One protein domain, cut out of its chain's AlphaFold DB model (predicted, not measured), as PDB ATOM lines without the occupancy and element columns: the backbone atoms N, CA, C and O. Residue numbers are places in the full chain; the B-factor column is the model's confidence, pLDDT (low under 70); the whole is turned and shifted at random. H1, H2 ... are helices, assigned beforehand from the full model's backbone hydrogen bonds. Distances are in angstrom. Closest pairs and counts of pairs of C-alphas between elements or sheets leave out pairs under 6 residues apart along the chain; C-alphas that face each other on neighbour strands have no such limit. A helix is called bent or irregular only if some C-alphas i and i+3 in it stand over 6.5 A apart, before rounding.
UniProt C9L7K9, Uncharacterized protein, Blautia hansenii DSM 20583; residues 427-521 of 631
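What this domain is: This is residues 427 to 521 of the 631 residues of an uncharacterized protein of Blautia hansenii DSM 20583 (UniProt C9L7K9). Two long helices, H2 and H6, run side by side in opposite directions and make the long axis, with H1 folded back at one end and the short helices H3, H4 and H5 gathered at the other. Beyond that second end a long loop reaches out to Asn 476. The 95 printed residues hold six named helices, H1 to H6 in order, and no named strand: all helix. The whole is a loose rod, with a radius of gyration of the C-alphas of 16.6 A and spans of 52 by 24 by 21 A.

Where its parts are: Find C-alpha 427 at (-131.296, -60.997, 143.078), where H1, residues 427 to 432, begins. H2, residues 437 to 456, runs 27.4 A; it is irregular, with C-alphas 443 and 446 7.2 A apart and a kink of 43 degrees near residue 444. Then come H3, residues 458 to 464, H4, residues 481 to 491, and H5, residues 493 to 497. H6, residues 499 to 517, runs 26.9 A to C-alpha 517 at (-126.642, -59.843, 136.257).

How they stand to each other: H1 is apart from H2, and only just apart from H6, at 8.3 A. Look at residues 451 to 455 of H2: they touch H6 at a shallow tilt of 17 degrees, opposite ways, the closest C-alphas being those of Lys 455 and Val 505, 6.6 A. H2 and H3 only just touch, only at the corner, with Leu 454 and Val 461 closest, their C-alphas 5.3 A apart. H4 and H5 likewise only just touch, only at the corner, with the C-alphas of Met 489 and Phe 495 closest at 6.1 A. Every O i to N i+4 pair is within hydrogen-bond range in H3, H4 and H6, against 1 of 2 in H1, 14 of 16 in H2 and 0 of 1 in H5, where 2 of 2 O i to N i+3 pairs are.

The domain as a whole: The C-alphas farthest apart are those of Thr 436 and Asn 476, 52.5 A. The printed part has no cut, and its one long link is residues 465 to 480. Residues 466 to 483 are under pLDDT 70.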
ATOM      1  N   TYR A 427    -130.185 -61.637 143.795       86.94
ATOM      2  CA  TYR A 427    -131.296 -60.997 143.078       86.94
ATOM      3  C   TYR A 427    -132.628 -61.052 143.836       86.94
ATOM      4  O   TYR A 427    -133.441 -60.146 143.690       86.94
ATOM      5  N   GLN A 428    -132.850 -62.099 144.644       87.25
ATOM      6  CA  GLN A 428    -134.084 -62.249 145.416       87.25
ATOM      7  C   GLN A 428    -134.258 -61.093 146.401       87.25
ATOM      8  O   GLN A 428    -135.331 -60.508 146.437       87.25
ATOM      9  N   LEU A 429    -133.201 -60.728 147.136       87.06
ATOM     10  CA  LEU A 429    -133.220 -59.583 148.044       87.06
ATOM     11  C   LEU A 429    -133.351 -58.265 147.277       87.06
ATOM     12  O   LEU A 429    -134.195 -57.444 147.598       87.06
ATOM     13  N   ILE A 430    -132.543 -58.053 146.235       88.00
ATOM     14  CA  ILE A 430    -132.554 -56.777 145.497       88.00
ATOM     15  C   ILE A 430    -133.950 -56.486 144.921       88.00
ATOM     16  O   ILE A 430    -134.419 -55.350 144.976       88.00
ATOM     17  N   ASN A 431    -134.633 -57.513 144.409       87.88
ATOM     18  CA  ASN A 431    -135.967 -57.364 143.835       87.88
ATOM     19  C   ASN A 431    -137.047 -57.024 144.873       87.88
ATOM     20  O   ASN A 431    -138.059 -56.432 144.500       87.88
ATOM     21  N   THR A 432    -136.863 -57.366 146.152       88.38
ATOM     22  CA  THR A 432    -137.838 -57.050 147.208       88.38
ATOM     23  C   THR A 432    -137.647 -55.665 147.820       88.38
ATOM     24  O   THR A 432    -138.595 -55.134 148.392       88.38
ATOM     25  N   LEU A 433    -136.483 -55.031 147.623       87.75
ATOM     26  CA  LEU A 433    -136.212 -53.653 148.063       87.75
ATOM     27  C   LEU A 433    -136.978 -52.581 147.266       87.75
ATOM     28  O   LEU A 433    -136.983 -51.423 147.669       87.75
ATOM     29  N   GLN A 434    -137.594 -52.946 146.132       87.56
ATOM     30  CA  GLN A 434    -138.382 -52.042 145.276       87.56
ATOM     31  C   GLN A 434    -137.628 -50.761 144.858       87.56
ATOM     32  O   GLN A 434    -138.201 -49.679 144.745       87.56
ATOM     33  N   LEU A 435    -136.322 -50.886 144.607       90.44
ATOM     34  CA  LEU A 435    -135.477 -49.762 144.210       90.44
ATOM     35  C   LEU A 435    -135.922 -49.173 142.864       90.44
ATOM     36  O   LEU A 435    -136.126 -49.886 141.878       90.44
ATOM     37  N   THR A 436    -135.987 -47.846 142.786       94.50
ATOM     38  CA  THR A 436    -136.197 -47.137 141.519       94.50
ATOM     39  C   THR A 436    -135.008 -47.329 140.575       94.50
ATOM     40  O   THR A 436    -133.878 -47.579 140.996       94.50
ATOM     41  N   LYS A 437    -135.207 -47.102 139.270       93.06
ATOM     42  CA  LYS A 437    -134.118 -47.155 138.275       93.06
ATOM     43  C   LYS A 437    -132.930 -46.250 138.637       93.06
ATOM     44  O   LYS A 437    -131.795 -46.587 138.309       93.06
ATOM     45  N   LYS A 438    -133.183 -45.101 139.275       96.06
ATOM     46  CA  LYS A 438    -132.135 -44.183 139.745       96.06
ATOM     47  C   LYS A 438    -131.334 -44.818 140.886       96.06
ATOM     48  O   LYS A 438    -130.124 -44.943 140.754       96.06
ATOM     49  N   GLN A 439    -132.014 -45.317 141.916       94.50
ATOM     50  CA  GLN A 439    -131.376 -45.986 143.056       94.50
ATOM     51  C   GLN A 439    -130.613 -47.247 142.643       94.50
ATOM     52  O   GLN A 439    -129.527 -47.492 143.147       94.50
ATOM     53  N   VAL A 440    -131.124 -48.026 141.682       92.31
ATOM     54  CA  VAL A 440    -130.391 -49.183 141.146       92.31
ATOM     55  C   VAL A 440    -129.077 -48.749 140.501       92.31
ATOM     56  O   VAL A 440    -128.069 -49.416 140.703       92.31
ATOM     57  N   ARG A 441    -129.059 -47.643 139.741       92.94
ATOM     58  CA  ARG A 441    -127.815 -47.123 139.146       92.94
ATOM     59  C   ARG A 441    -126.813 -46.704 140.218       92.94
ATOM     60  O   ARG A 441    -125.656 -47.079 140.108       92.94
ATOM     61  N   GLU A 442    -127.269 -45.986 141.239       94.38
ATOM     62  CA  GLU A 442    -126.436 -45.579 142.380       94.38
ATOM     63  C   GLU A 442    -125.880 -46.804 143.122       94.38
ATOM     64  O   GLU A 442    -124.680 -46.892 143.362       94.38
ATOM     65  N   PHE A 443    -126.728 -47.799 143.388       91.00
ATOM     66  CA  PHE A 443    -126.366 -49.042 144.069       91.00
ATOM     67  C   PHE A 443    -125.299 -49.856 143.324       91.00
ATOM     68  O   PHE A 443    -124.372 -50.376 143.940       91.00
ATOM     69  N   ILE A 444    -125.405 -49.980 141.995       92.75
ATOM     70  CA  ILE A 444    -124.441 -50.766 141.208       92.75
ATOM     71  C   ILE A 444    -123.170 -49.988 140.855       92.75
ATOM     72  O   ILE A 444    -122.207 -50.615 140.407       92.75
ATOM     73  N   GLN A 445    -123.151 -48.660 141.018       94.94
ATOM     74  CA  GLN A 445    -122.046 -47.809 140.571       94.94
ATOM     75  C   GLN A 445    -120.684 -48.261 141.129       94.94
ATOM     76  O   GLN A 445    -119.794 -48.494 140.312       94.94
ATOM     77  N   PRO A 446    -120.523 -48.565 142.437       92.62
ATOM     78  CA  PRO A 446    -119.245 -49.051 142.966       92.62
ATOM     79  C   PRO A 446    -118.761 -50.351 142.306       92.62
ATOM     80  O   PRO A 446    -117.566 -50.559 142.105       92.62
ATOM     81  N   SER A 447    -119.688 -51.237 141.919       92.19
ATOM     82  CA  SER A 447    -119.350 -52.473 141.200       92.19
ATOM     83  C   SER A 447    -118.941 -52.210 139.748       92.19
ATOM     84  O   SER A 447    -118.083 -52.911 139.211       92.19
ATOM     85  N   LEU A 448    -119.536 -51.208 139.094       93.44
ATOM     86  CA  LEU A 448    -119.138 -50.789 137.748       93.44
ATOM     87  C   LEU A 448    -117.765 -50.110 137.756       93.44
ATOM     88  O   LEU A 448    -116.949 -50.402 136.880       93.44
ATOM     89  N   ASP A 449    -117.488 -49.287 138.763       94.25
ATOM     90  CA  ASP A 449    -116.190 -48.638 138.952       94.25
ATOM     91  C   ASP A 449    -115.104 -49.684 139.233       94.25
ATOM     92  O   ASP A 449    -114.047 -49.682 138.602       94.25
ATOM     93  N   TYR A 450    -115.394 -50.672 140.085       91.50
ATOM     94  CA  TYR A 450    -114.486 -51.794 140.315       91.50
ATOM     95  C   TYR A 450    -114.253 -52.632 139.048       91.50
ATOM     96  O   TYR A 450    -113.128 -53.040 138.763       91.50
ATOM     97  N   MET A 451    -115.288 -52.853 138.231       91.62
ATOM     98  CA  MET A 451    -115.145 -53.513 136.929       91.62
ATOM     99  C   MET A 451    -114.241 -52.719 135.975       91.62
ATOM    100  O   MET A 451    -113.494 -53.323 135.204       91.62
ATOM    101  N   TYR A 452    -114.310 -51.385 136.007       93.12
ATOM    102  CA  TYR A 452    -113.412 -50.526 135.240       93.12
ATOM    103  C   TYR A 452    -111.965 -50.685 135.722       93.12
ATOM    104  O   TYR A 452    -111.097 -50.962 134.897       93.12
ATOM    105  N   LEU A 453    -111.729 -50.663 137.039       93.50
ATOM    106  CA  LEU A 453    -110.408 -50.916 137.628       93.50
ATOM    107  C   LEU A 453    -109.847 -52.291 137.243       93.50
ATOM    108  O   LEU A 453    -108.687 -52.392 136.869       93.50
ATOM    109  N   LEU A 454    -110.660 -53.352 137.247       90.31
ATOM    110  CA  LEU A 454    -110.230 -54.683 136.791       90.31
ATOM    111  C   LEU A 454    -109.804 -54.710 135.317       90.31
ATOM    112  O   LEU A 454    -109.040 -55.584 134.908       90.31
ATOM    113  N   LYS A 455    -110.320 -53.787 134.501       88.56
ATOM    114  CA  LYS A 455    -109.982 -53.683 133.081       88.56
ATOM    115  C   LYS A 455    -108.716 -52.857 132.847       88.56
ATOM    116  O   LYS A 455    -107.999 -53.146 131.889       88.56
ATOM    117  N   THR A 456    -108.470 -51.835 133.664       87.62
ATOM    118  CA  THR A 456    -107.377 -50.872 133.463       87.62
ATOM    119  C   THR A 456    -106.150 -51.167 134.317       87.62
ATOM    120  O   THR A 456    -105.039 -50.999 133.830       87.62
ATOM    121  N   GLU A 457    -106.334 -51.668 135.541       88.75
ATOM    122  CA  GLU A 457    -105.281 -51.792 136.550       88.75
ATOM    123  C   GLU A 457    -104.902 -53.256 136.829       88.75
ATOM    124  O   GLU A 457    -105.656 -53.991 137.481       88.75
ATOM    125  N   PRO A 458    -103.690 -53.704 136.448       85.62
ATOM    126  CA  PRO A 458    -103.212 -55.038 136.803       85.62
ATOM    127  C   PRO A 458    -103.149 -55.315 138.305       85.62
ATOM    128  O   PRO A 458    -103.347 -56.454 138.727       85.62
ATOM    129  N   ALA A 459    -102.926 -54.283 139.123       84.31
ATOM    130  CA  ALA A 459    -102.957 -54.401 140.579       84.31
ATOM    131  C   ALA A 459    -104.347 -54.807 141.100       84.31
ATOM    132  O   ALA A 459    -104.449 -55.676 141.965       84.31
ATOM    133  N   ALA A 460    -105.421 -54.257 140.524       84.12
ATOM    134  CA  ALA A 460    -106.787 -54.628 140.885       84.12
ATOM    135  C   ALA A 460    -107.083 -56.092 140.524       84.12
ATOM    136  O   ALA A 460    -107.732 -56.802 141.295       84.12
ATOM    137  N   VAL A 461    -106.559 -56.566 139.386       83.81
ATOM    138  CA  VAL A 461    -106.667 -57.975 138.983       83.81
ATOM    139  C   VAL A 461    -105.909 -58.879 139.954       83.81
ATOM    140  O   VAL A 461    -106.490 -59.867 140.396       83.81
ATOM    141  N   ARG A 462    -104.672 -58.525 140.350       78.12
ATOM    142  CA  ARG A 462    -103.892 -59.264 141.370       78.12
ATOM    143  C   ARG A 462    -104.658 -59.403 142.687       78.12
ATOM    144  O   ARG A 462    -104.759 -60.503 143.228       78.12
ATOM    145  N   HIS A 463    -105.263 -58.316 143.157       77.44
ATOM    146  CA  HIS A 463    -106.081 -58.341 144.367       77.44
ATOM    147  C   HIS A 463    -107.333 -59.221 144.202       77.44
ATOM    148  O   HIS A 463    -107.636 -60.050 145.059       77.44
ATOM    149  N   TYR A 464    -108.060 -59.094 143.087       76.38
ATOM    150  CA  TYR A 464    -109.282 -59.870 142.828       76.38
ATOM    151  C   TYR A 464    -109.050 -61.379 142.829       76.38
ATOM    152  O   TYR A 464    -109.881 -62.148 143.311       76.38
ATOM    153  N   VAL A 465    -107.909 -61.804 142.291       71.38
ATOM    154  CA  VAL A 465    -107.548 -63.220 142.213       71.38
ATOM    155  C   VAL A 465    -106.956 -63.760 143.512       71.38
ATOM    156  O   VAL A 465    -106.634 -64.944 143.568       71.38
ATOM    157  N   LYS A 466    -106.877 -62.921 144.557       64.25
ATOM    158  CA  LYS A 466    -106.279 -63.236 145.859       64.25
ATOM    159  C   LYS A 466    -104.842 -63.718 145.722       64.25
ATOM    160  O   LYS A 466    -104.473 -64.741 146.291       64.25
ATOM    161  N   TYR A 467    -104.057 -62.993 144.931       51.66
ATOM    162  CA  TYR A 467    -102.619 -63.192 144.910       51.66
ATOM    163  C   TYR A 467    -102.080 -62.917 146.319       51.66
ATOM    164  O   TYR A 467    -102.174 -61.787 146.792       51.66
ATOM    165  N   SER A 468    -101.614 -63.951 147.015       44.56
ATOM    166  CA  SER A 468    -100.948 -63.803 148.307       44.56
ATOM    167  C   SER A 468     -99.473 -63.498 148.075       44.56
ATOM    168  O   SER A 468     -98.817 -64.229 147.331       44.56
ATOM    169  N   ASP A 469     -98.946 -62.480 148.754       42.09
ATOM    170  CA  ASP A 469     -97.505 -62.190 148.774       42.09
ATOM    171  C   ASP A 469     -96.690 -63.351 149.393       42.09
ATOM    172  O   ASP A 469     -95.501 -63.494 149.128       42.09
ATOM    173  N   GLU A 470     -97.350 -64.243 150.145       39.97
ATOM    174  CA  GLU A 470     -96.794 -65.444 150.792       39.97
ATOM    175  C   GLU A 470     -96.883 -66.725 149.936       39.97
ATOM    176  O   GLU A 470     -97.072 -67.826 150.455       39.97
ATOM    177  N   HIS A 471     -96.780 -66.638 148.608       44.09
ATOM    178  CA  HIS A 471     -96.517 -67.858 147.845       44.09
ATOM    179  C   HIS A 471     -95.054 -68.272 148.051       44.09
ATOM    180  O   HIS A 471     -94.171 -67.843 147.310       44.09
ATOM    181  N   GLU A 472     -94.799 -69.155 149.025       39.88
ATOM    182  CA  GLU A 472     -93.649 -70.054 148.922       39.88
ATOM    183  C   GLU A 472     -93.728 -70.727 147.548       39.88
ATOM    184  O   GLU A 472     -94.756 -71.294 147.159       39.88
ATOM    185  N   PHE A 473     -92.658 -70.579 146.768       43.88
ATOM    186  CA  PHE A 473     -92.525 -71.129 145.427       43.88
ATOM    187  C   PHE A 473     -92.485 -72.668 145.488       43.88
ATOM    188  O   PHE A 473     -91.435 -73.280 145.301       43.88
ATOM    189  N   GLU A 474     -93.622 -73.327 145.716       43.56
ATOM    190  CA  GLU A 474     -93.741 -74.766 145.493       43.56
ATOM    191  C   GLU A 474     -93.824 -75.022 143.984       43.56
ATOM    192  O   GLU A 474     -94.867 -74.954 143.333       43.56
ATOM    193  N   SER A 475     -92.655 -75.286 143.413       45.78
ATOM    194  CA  SER A 475     -92.357 -75.325 141.983       45.78
ATOM    195  C   SER A 475     -93.028 -76.438 141.169       45.78
ATOM    196  O   SER A 475     -92.788 -76.502 139.967       45.78
ATOM    197  N   ASN A 476     -93.881 -77.302 141.733       46.19
ATOM    198  CA  ASN A 476     -94.114 -78.606 141.096       46.19
ATOM    199  C   ASN A 476     -95.548 -79.025 140.753       46.19
ATOM    200  O   ASN A 476     -95.692 -80.119 140.220       46.19
ATOM    201  N   ASN A 477     -96.605 -78.223 140.951       48.66
ATOM    202  CA  ASN A 477     -97.944 -78.619 140.467       48.66
ATOM    203  C   ASN A 477     -98.903 -77.441 140.201       48.66
ATOM    204  O   ASN A 477     -99.896 -77.268 140.907       48.66
ATOM    205  N   LEU A 478     -98.662 -76.677 139.130       56.00
ATOM    206  CA  LEU A 478     -99.668 -75.763 138.570       56.00
ATOM    207  C   LEU A 478    -100.811 -76.583 137.953       56.00
ATOM    208  O   LEU A 478    -100.647 -77.211 136.906       56.00
ATOM    209  N   LYS A 479    -101.971 -76.612 138.611       57.22
ATOM    210  CA  LYS A 479    -103.122 -77.441 138.220       57.22
ATOM    211  C   LYS A 479    -104.098 -76.692 137.324       57.22
ATOM    212  O   LYS A 479    -104.860 -77.329 136.593       57.22
ATOM    213  N   THR A 480    -104.102 -75.357 137.364       61.16
ATOM    214  CA  THR A 480    -105.055 -74.546 136.594       61.16
ATOM    215  C   THR A 480    -104.382 -73.462 135.753       61.16
ATOM    216  O   THR A 480    -103.363 -72.886 136.115       61.16
ATOM    217  N   LYS A 481    -105.000 -73.132 134.609       66.44
ATOM    218  CA  LYS A 481    -104.553 -72.036 133.729       66.44
ATOM    219  C   LYS A 481    -104.478 -70.690 134.468       66.44
ATOM    220  O   LYS A 481    -103.654 -69.853 134.122       66.44
ATOM    221  N   ASN A 482    -105.325 -70.502 135.478       66.38
ATOM    222  CA  ASN A 482    -105.361 -69.293 136.290       66.38
ATOM    223  C   ASN A 482    -104.119 -69.177 137.187       66.38
ATOM    224  O   ASN A 482    -103.513 -68.116 137.209       66.38
ATOM    225  N   GLU A 483    -103.678 -70.264 137.831       67.12
ATOM    226  CA  GLU A 483    -102.452 -70.279 138.651       67.12
ATOM    227  C   GLU A 483    -101.204 -69.906 137.836       67.12
ATOM    228  O   GLU A 483    -100.381 -69.116 138.290       67.12
ATOM    229  N   ILE A 484    -101.103 -70.404 136.595       74.06
ATOM    230  CA  ILE A 484    -100.006 -70.060 135.673       74.06
ATOM    231  C   ILE A 484     -99.998 -68.552 135.384       74.06
ATOM    232  O   ILE A 484     -98.955 -67.903 135.417       74.06
ATOM    233  N   ILE A 485    -101.171 -67.982 135.105       72.81
ATOM    234  CA  ILE A 485    -101.322 -66.552 134.817       72.81
ATOM    235  C   ILE A 485    -100.959 -65.715 136.048       72.81
ATOM    236  O   ILE A 485    -100.283 -64.700 135.904       72.81
ATOM    237  N   TYR A 486    -101.342 -66.150 137.250       73.62
ATOM    238  CA  TYR A 486    -101.034 -65.446 138.498       73.62
ATOM    239  C   TYR A 486     -99.534 -65.392 138.768       73.62
ATOM    240  O   TYR A 486     -99.013 -64.328 139.092       73.62
ATOM    241  N   GLN A 487     -98.823 -66.501 138.553       72.75
ATOM    242  CA  GLN A 487     -97.366 -66.516 138.674       72.75
ATOM    243  C   GLN A 487     -96.699 -65.587 137.654       72.75
ATOM    244  O   GLN A 487     -95.844 -64.788 138.023       72.75
ATOM    245  N   LEU A 488     -97.128 -65.615 136.388       77.81
ATOM    246  CA  LEU A 488     -96.572 -64.732 135.355       77.81
ATOM    247  C   LEU A 488     -96.818 -63.243 135.652       77.81
ATOM    248  O   LEU A 488     -95.944 -62.420 135.384       77.81
ATOM    249  N   MET A 489     -97.970 -62.904 136.240       75.75
ATOM    250  CA  MET A 489     -98.294 -61.541 136.676       75.75
ATOM    251  C   MET A 489     -97.414 -61.039 137.830       75.75
ATOM    252  O   MET A 489     -97.232 -59.827 137.944       75.75
ATOM    253  N   GLY A 490     -96.911 -61.937 138.684       70.69
ATOM    254  CA  GLY A 490     -95.988 -61.605 139.774       70.69
ATOM    255  C   GLY A 490     -94.519 -61.564 139.341       70.69
ATOM    256  O   GLY A 490     -93.753 -60.749 139.841       70.69
ATOM    257  N   LEU A 491     -94.133 -62.399 138.371       76.81
ATOM    258  CA  LEU A 491     -92.750 -62.497 137.892       76.81
ATOM    259  C   LEU A 491     -92.341 -61.348 136.963       76.81
ATOM    260  O   LEU A 491     -91.176 -60.955 136.950       76.81
ATOM    261  N   ASN A 492     -93.258 -60.832 136.136       79.00
ATOM    262  CA  ASN A 492     -92.922 -59.795 135.164       79.00
ATOM    263  C   ASN A 492     -94.107 -58.872 134.857       79.00
ATOM    264  O   ASN A 492     -95.080 -59.277 134.221       79.00
ATOM    265  N   ASN A 493     -93.969 -57.587 135.192       79.25
ATOM    266  CA  ASN A 493     -94.984 -56.567 134.913       79.25
ATOM    267  C   ASN A 493     -95.324 -56.430 133.414       79.25
ATOM    268  O   ASN A 493     -96.470 -56.136 133.078       79.25
ATOM    269  N   LYS A 494     -94.386 -56.722 132.498       84.69
ATOM    270  CA  LYS A 494     -94.638 -56.688 131.043       84.69
ATOM    271  C   LYS A 494     -95.596 -57.784 130.573       84.69
ATOM    272  O   LYS A 494     -96.159 -57.683 129.484       84.69
ATOM    273  N   PHE A 495     -95.833 -58.827 131.375       85.75
ATOM    274  CA  PHE A 495     -96.836 -59.843 131.047       85.75
ATOM    275  C   PHE A 495     -98.234 -59.227 130.872       85.75
ATOM    276  O   PHE A 495     -99.006 -59.680 130.022       85.75
ATOM    277  N   CYS A 496     -98.536 -58.147 131.599       84.81
ATOM    278  CA  CYS A 496     -99.807 -57.431 131.514       84.81
ATOM    279  C   CYS A 496    -100.054 -56.755 130.150       84.81
ATOM    280  O   CYS A 496    -101.186 -56.416 129.816       84.81
ATOM    281  N   GLU A 497     -99.027 -56.610 129.312       86.38
ATOM    282  CA  GLU A 497     -99.157 -56.053 127.961       86.38
ATOM    283  C   GLU A 497     -99.508 -57.129 126.917       86.38
ATOM    284  O   GLU A 497     -99.953 -56.819 125.802       86.38
ATOM    285  N   THR A 498     -99.356 -58.408 127.279       89.88
ATOM    286  CA  THR A 498     -99.516 -59.546 126.369       89.88
ATOM    287  C   THR A 498    -100.975 -59.814 126.004       89.88
ATOM    288  O   THR A 498    -101.918 -59.514 126.742       89.88
ATOM    289  N   LYS A 499    -101.177 -60.474 124.857       90.19
ATOM    290  CA  LYS A 499    -102.500 -60.960 124.442       90.19
ATOM    291  C   LYS A 499    -103.101 -61.941 125.457       90.19
ATOM    292  O   LYS A 499    -104.293 -61.868 125.721       90.19
ATOM    293  N   TRP A 500    -102.289 -62.818 126.054       86.50
ATOM    294  CA  TRP A 500    -102.759 -63.794 127.045       86.50
ATOM    295  C   TRP A 500    -103.358 -63.138 128.284       86.50
ATOM    296  O   TRP A 500    -104.424 -63.559 128.733       86.50
ATOM    297  N   TYR A 501    -102.715 -62.091 128.799       87.50
ATOM    298  CA  TYR A 501    -103.268 -61.314 129.900       87.50
ATOM    299  C   TYR A 501    -104.570 -60.609 129.496       87.50
ATOM    300  O   TYR A 501    -105.575 -60.724 130.195       87.50
ATOM    301  N   LYS A 502    -104.596 -59.946 128.332       88.81
ATOM    302  CA  LYS A 502    -105.807 -59.275 127.823       88.81
ATOM    303  C   LYS A 502    -106.979 -60.249 127.657       88.81
ATOM    304  O   LYS A 502    -108.098 -59.930 128.055       88.81
ATOM    305  N   ASP A 503    -106.733 -61.445 127.124       89.69
ATOM    306  CA  ASP A 503    -107.742 -62.501 126.978       89.69
ATOM    307  C   ASP A 503    -108.249 -62.992 128.345       89.69
ATOM    308  O   ASP A 503    -109.453 -63.173 128.530       89.69
ATOM    309  N   PHE A 504    -107.353 -63.153 129.325       87.88
ATOM    310  CA  PHE A 504    -107.713 -63.510 130.697       87.88
ATOM    311  C   PHE A 504    -108.601 -62.453 131.361       87.88
ATOM    312  O   PHE A 504    -109.672 -62.789 131.868       87.88
ATOM    313  N   VAL A 505    -108.202 -61.177 131.304       89.56
ATOM    314  CA  VAL A 505    -108.994 -60.061 131.841       89.56
ATOM    315  C   VAL A 505    -110.359 -60.003 131.162       89.56
ATOM    316  O   VAL A 505    -111.374 -59.870 131.838       89.56
ATOM    317  N   ASN A 506    -110.433 -60.188 129.842       91.25
ATOM    318  CA  ASN A 506    -111.711 -60.211 129.130       91.25
ATOM    319  C   ASN A 506    -112.651 -61.321 129.632       91.25
ATOM    320  O   ASN A 506    -113.845 -61.071 129.823       91.25
ATOM    321  N   GLU A 507    -112.147 -62.535 129.869       89.88
ATOM    322  CA  GLU A 507    -112.948 -63.630 130.436       89.88
ATOM    323  C   GLU A 507    -113.344 -63.372 131.897       89.88
ATOM    324  O   GLU A 507    -114.490 -63.631 132.282       89.88
ATOM    325  N   LEU A 508    -112.445 -62.786 132.694       88.25
ATOM    326  CA  LEU A 508    -112.721 -62.348 134.063       88.25
ATOM    327  C   LEU A 508    -113.858 -61.318 134.086       88.25
ATOM    328  O   LEU A 508    -114.842 -61.518 134.796       88.25
ATOM    329  N   ILE A 509    -113.796 -60.281 133.246       91.38
ATOM    330  CA  ILE A 509    -114.835 -59.247 133.133       91.38
ATOM    331  C   ILE A 509    -116.165 -59.843 132.657       91.38
ATOM    332  O   ILE A 509    -117.222 -59.512 133.199       91.38
ATOM    333  N   LYS A 510    -116.154 -60.763 131.681       92.31
ATOM    334  CA  LYS A 510    -117.376 -61.478 131.265       92.31
ATOM    335  C   LYS A 510    -117.978 -62.268 132.425       92.31
ATOM    336  O   LYS A 510    -119.197 -62.262 132.596       92.31
ATOM    337  N   SER A 511    -117.147 -62.942 133.219       89.19
ATOM    338  CA  SER A 511    -117.580 -63.668 134.414       89.19
ATOM    339  C   SER A 511    -118.182 -62.728 135.461       89.19
ATOM    340  O   SER A 511    -119.311 -62.942 135.902       89.19
ATOM    341  N   TYR A 512    -117.490 -61.629 135.766       90.06
ATOM    342  CA  TYR A 512    -117.942 -60.595 136.694       90.06
ATOM    343  C   TYR A 512    -119.294 -60.002 136.271       90.06
ATOM    344  O   TYR A 512    -120.242 -59.978 137.054       90.06
ATOM    345  N   LYS A 513    -119.449 -59.647 134.987       91.94
ATOM    346  CA  LYS A 513    -120.711 -59.145 134.423       91.94
ATOM    347  C   LYS A 513    -121.848 -60.163 134.525       91.94
ATOM    348  O   LYS A 513    -122.989 -59.771 134.759       91.94
ATOM    349  N   ARG A 514    -121.574 -61.460 134.327       91.75
ATOM    350  CA  ARG A 514    -122.581 -62.520 134.519       91.75
ATOM    351  C   ARG A 514    -123.036 -62.592 135.976       91.75
ATOM    352  O   ARG A 514    -124.237 -62.626 136.203       91.75
ATOM    353  N   ASN A 515    -122.107 -62.534 136.930       89.19
ATOM    354  CA  ASN A 515    -122.433 -62.526 138.358       89.19
ATOM    355  C   ASN A 515    -123.277 -61.301 138.744       89.19
ATOM    356  O   ASN A 515    -124.329 -61.465 139.358       89.19
ATOM    357  N   LEU A 516    -122.896 -60.095 138.308       90.88
ATOM    358  CA  LEU A 516    -123.690 -58.886 138.562       90.88
ATOM    359  C   LEU A 516    -125.123 -59.002 138.020       90.88
ATOM    360  O   LEU A 516    -126.070 -58.625 138.703       90.88
ATOM    361  N   LYS A 517    -125.305 -59.583 136.826       89.31
ATOM    362  CA  LYS A 517    -126.642 -59.843 136.257       89.31
ATOM    363  C   LYS A 517    -127.475 -60.835 137.076       89.31
ATOM    364  O   LYS A 517    -128.696 -60.785 137.000       89.31
ATOM    365  N   SER A 518    -126.838 -61.711 137.849       88.69
ATOM    366  CA  SER A 518    -127.498 -62.615 138.804       88.69
ATOM    367  C   SER A 518    -127.780 -61.957 140.161       88.69
ATOM    368  O   SER A 518    -128.194 -62.635 141.099       88.69
ATOM    369  N   GLY A 519    -127.556 -60.644 140.286       87.50
ATOM    370  CA  GLY A 519    -127.726 -59.902 141.532       87.50
ATOM    371  C   GLY A 519    -126.621 -60.163 142.553       87.50
ATOM    372  O   GLY A 519    -126.792 -59.813 143.712       87.50
ATOM    373  N   HIS A 520    -125.500 -60.766 142.144       89.56
ATOM    374  CA  HIS A 520    -124.334 -60.999 142.998       89.56
ATOM    375  C   HIS A 520    -123.495 -59.723 143.146       89.56
ATOM    376  O   HIS A 520    -122.358 -59.653 142.673       89.56
ATOM    377  N   VAL A 521    -124.081 -58.703 143.769       89.75
ATOM    378  CA  VAL A 521    -123.443 -57.405 144.024       89.75
ATOM    379  C   VAL A 521    -122.779 -57.447 145.397       89.75
ATOM    380  O   VAL A 521    -123.400 -57.902 146.360       89.75
TER     381      VAL A 521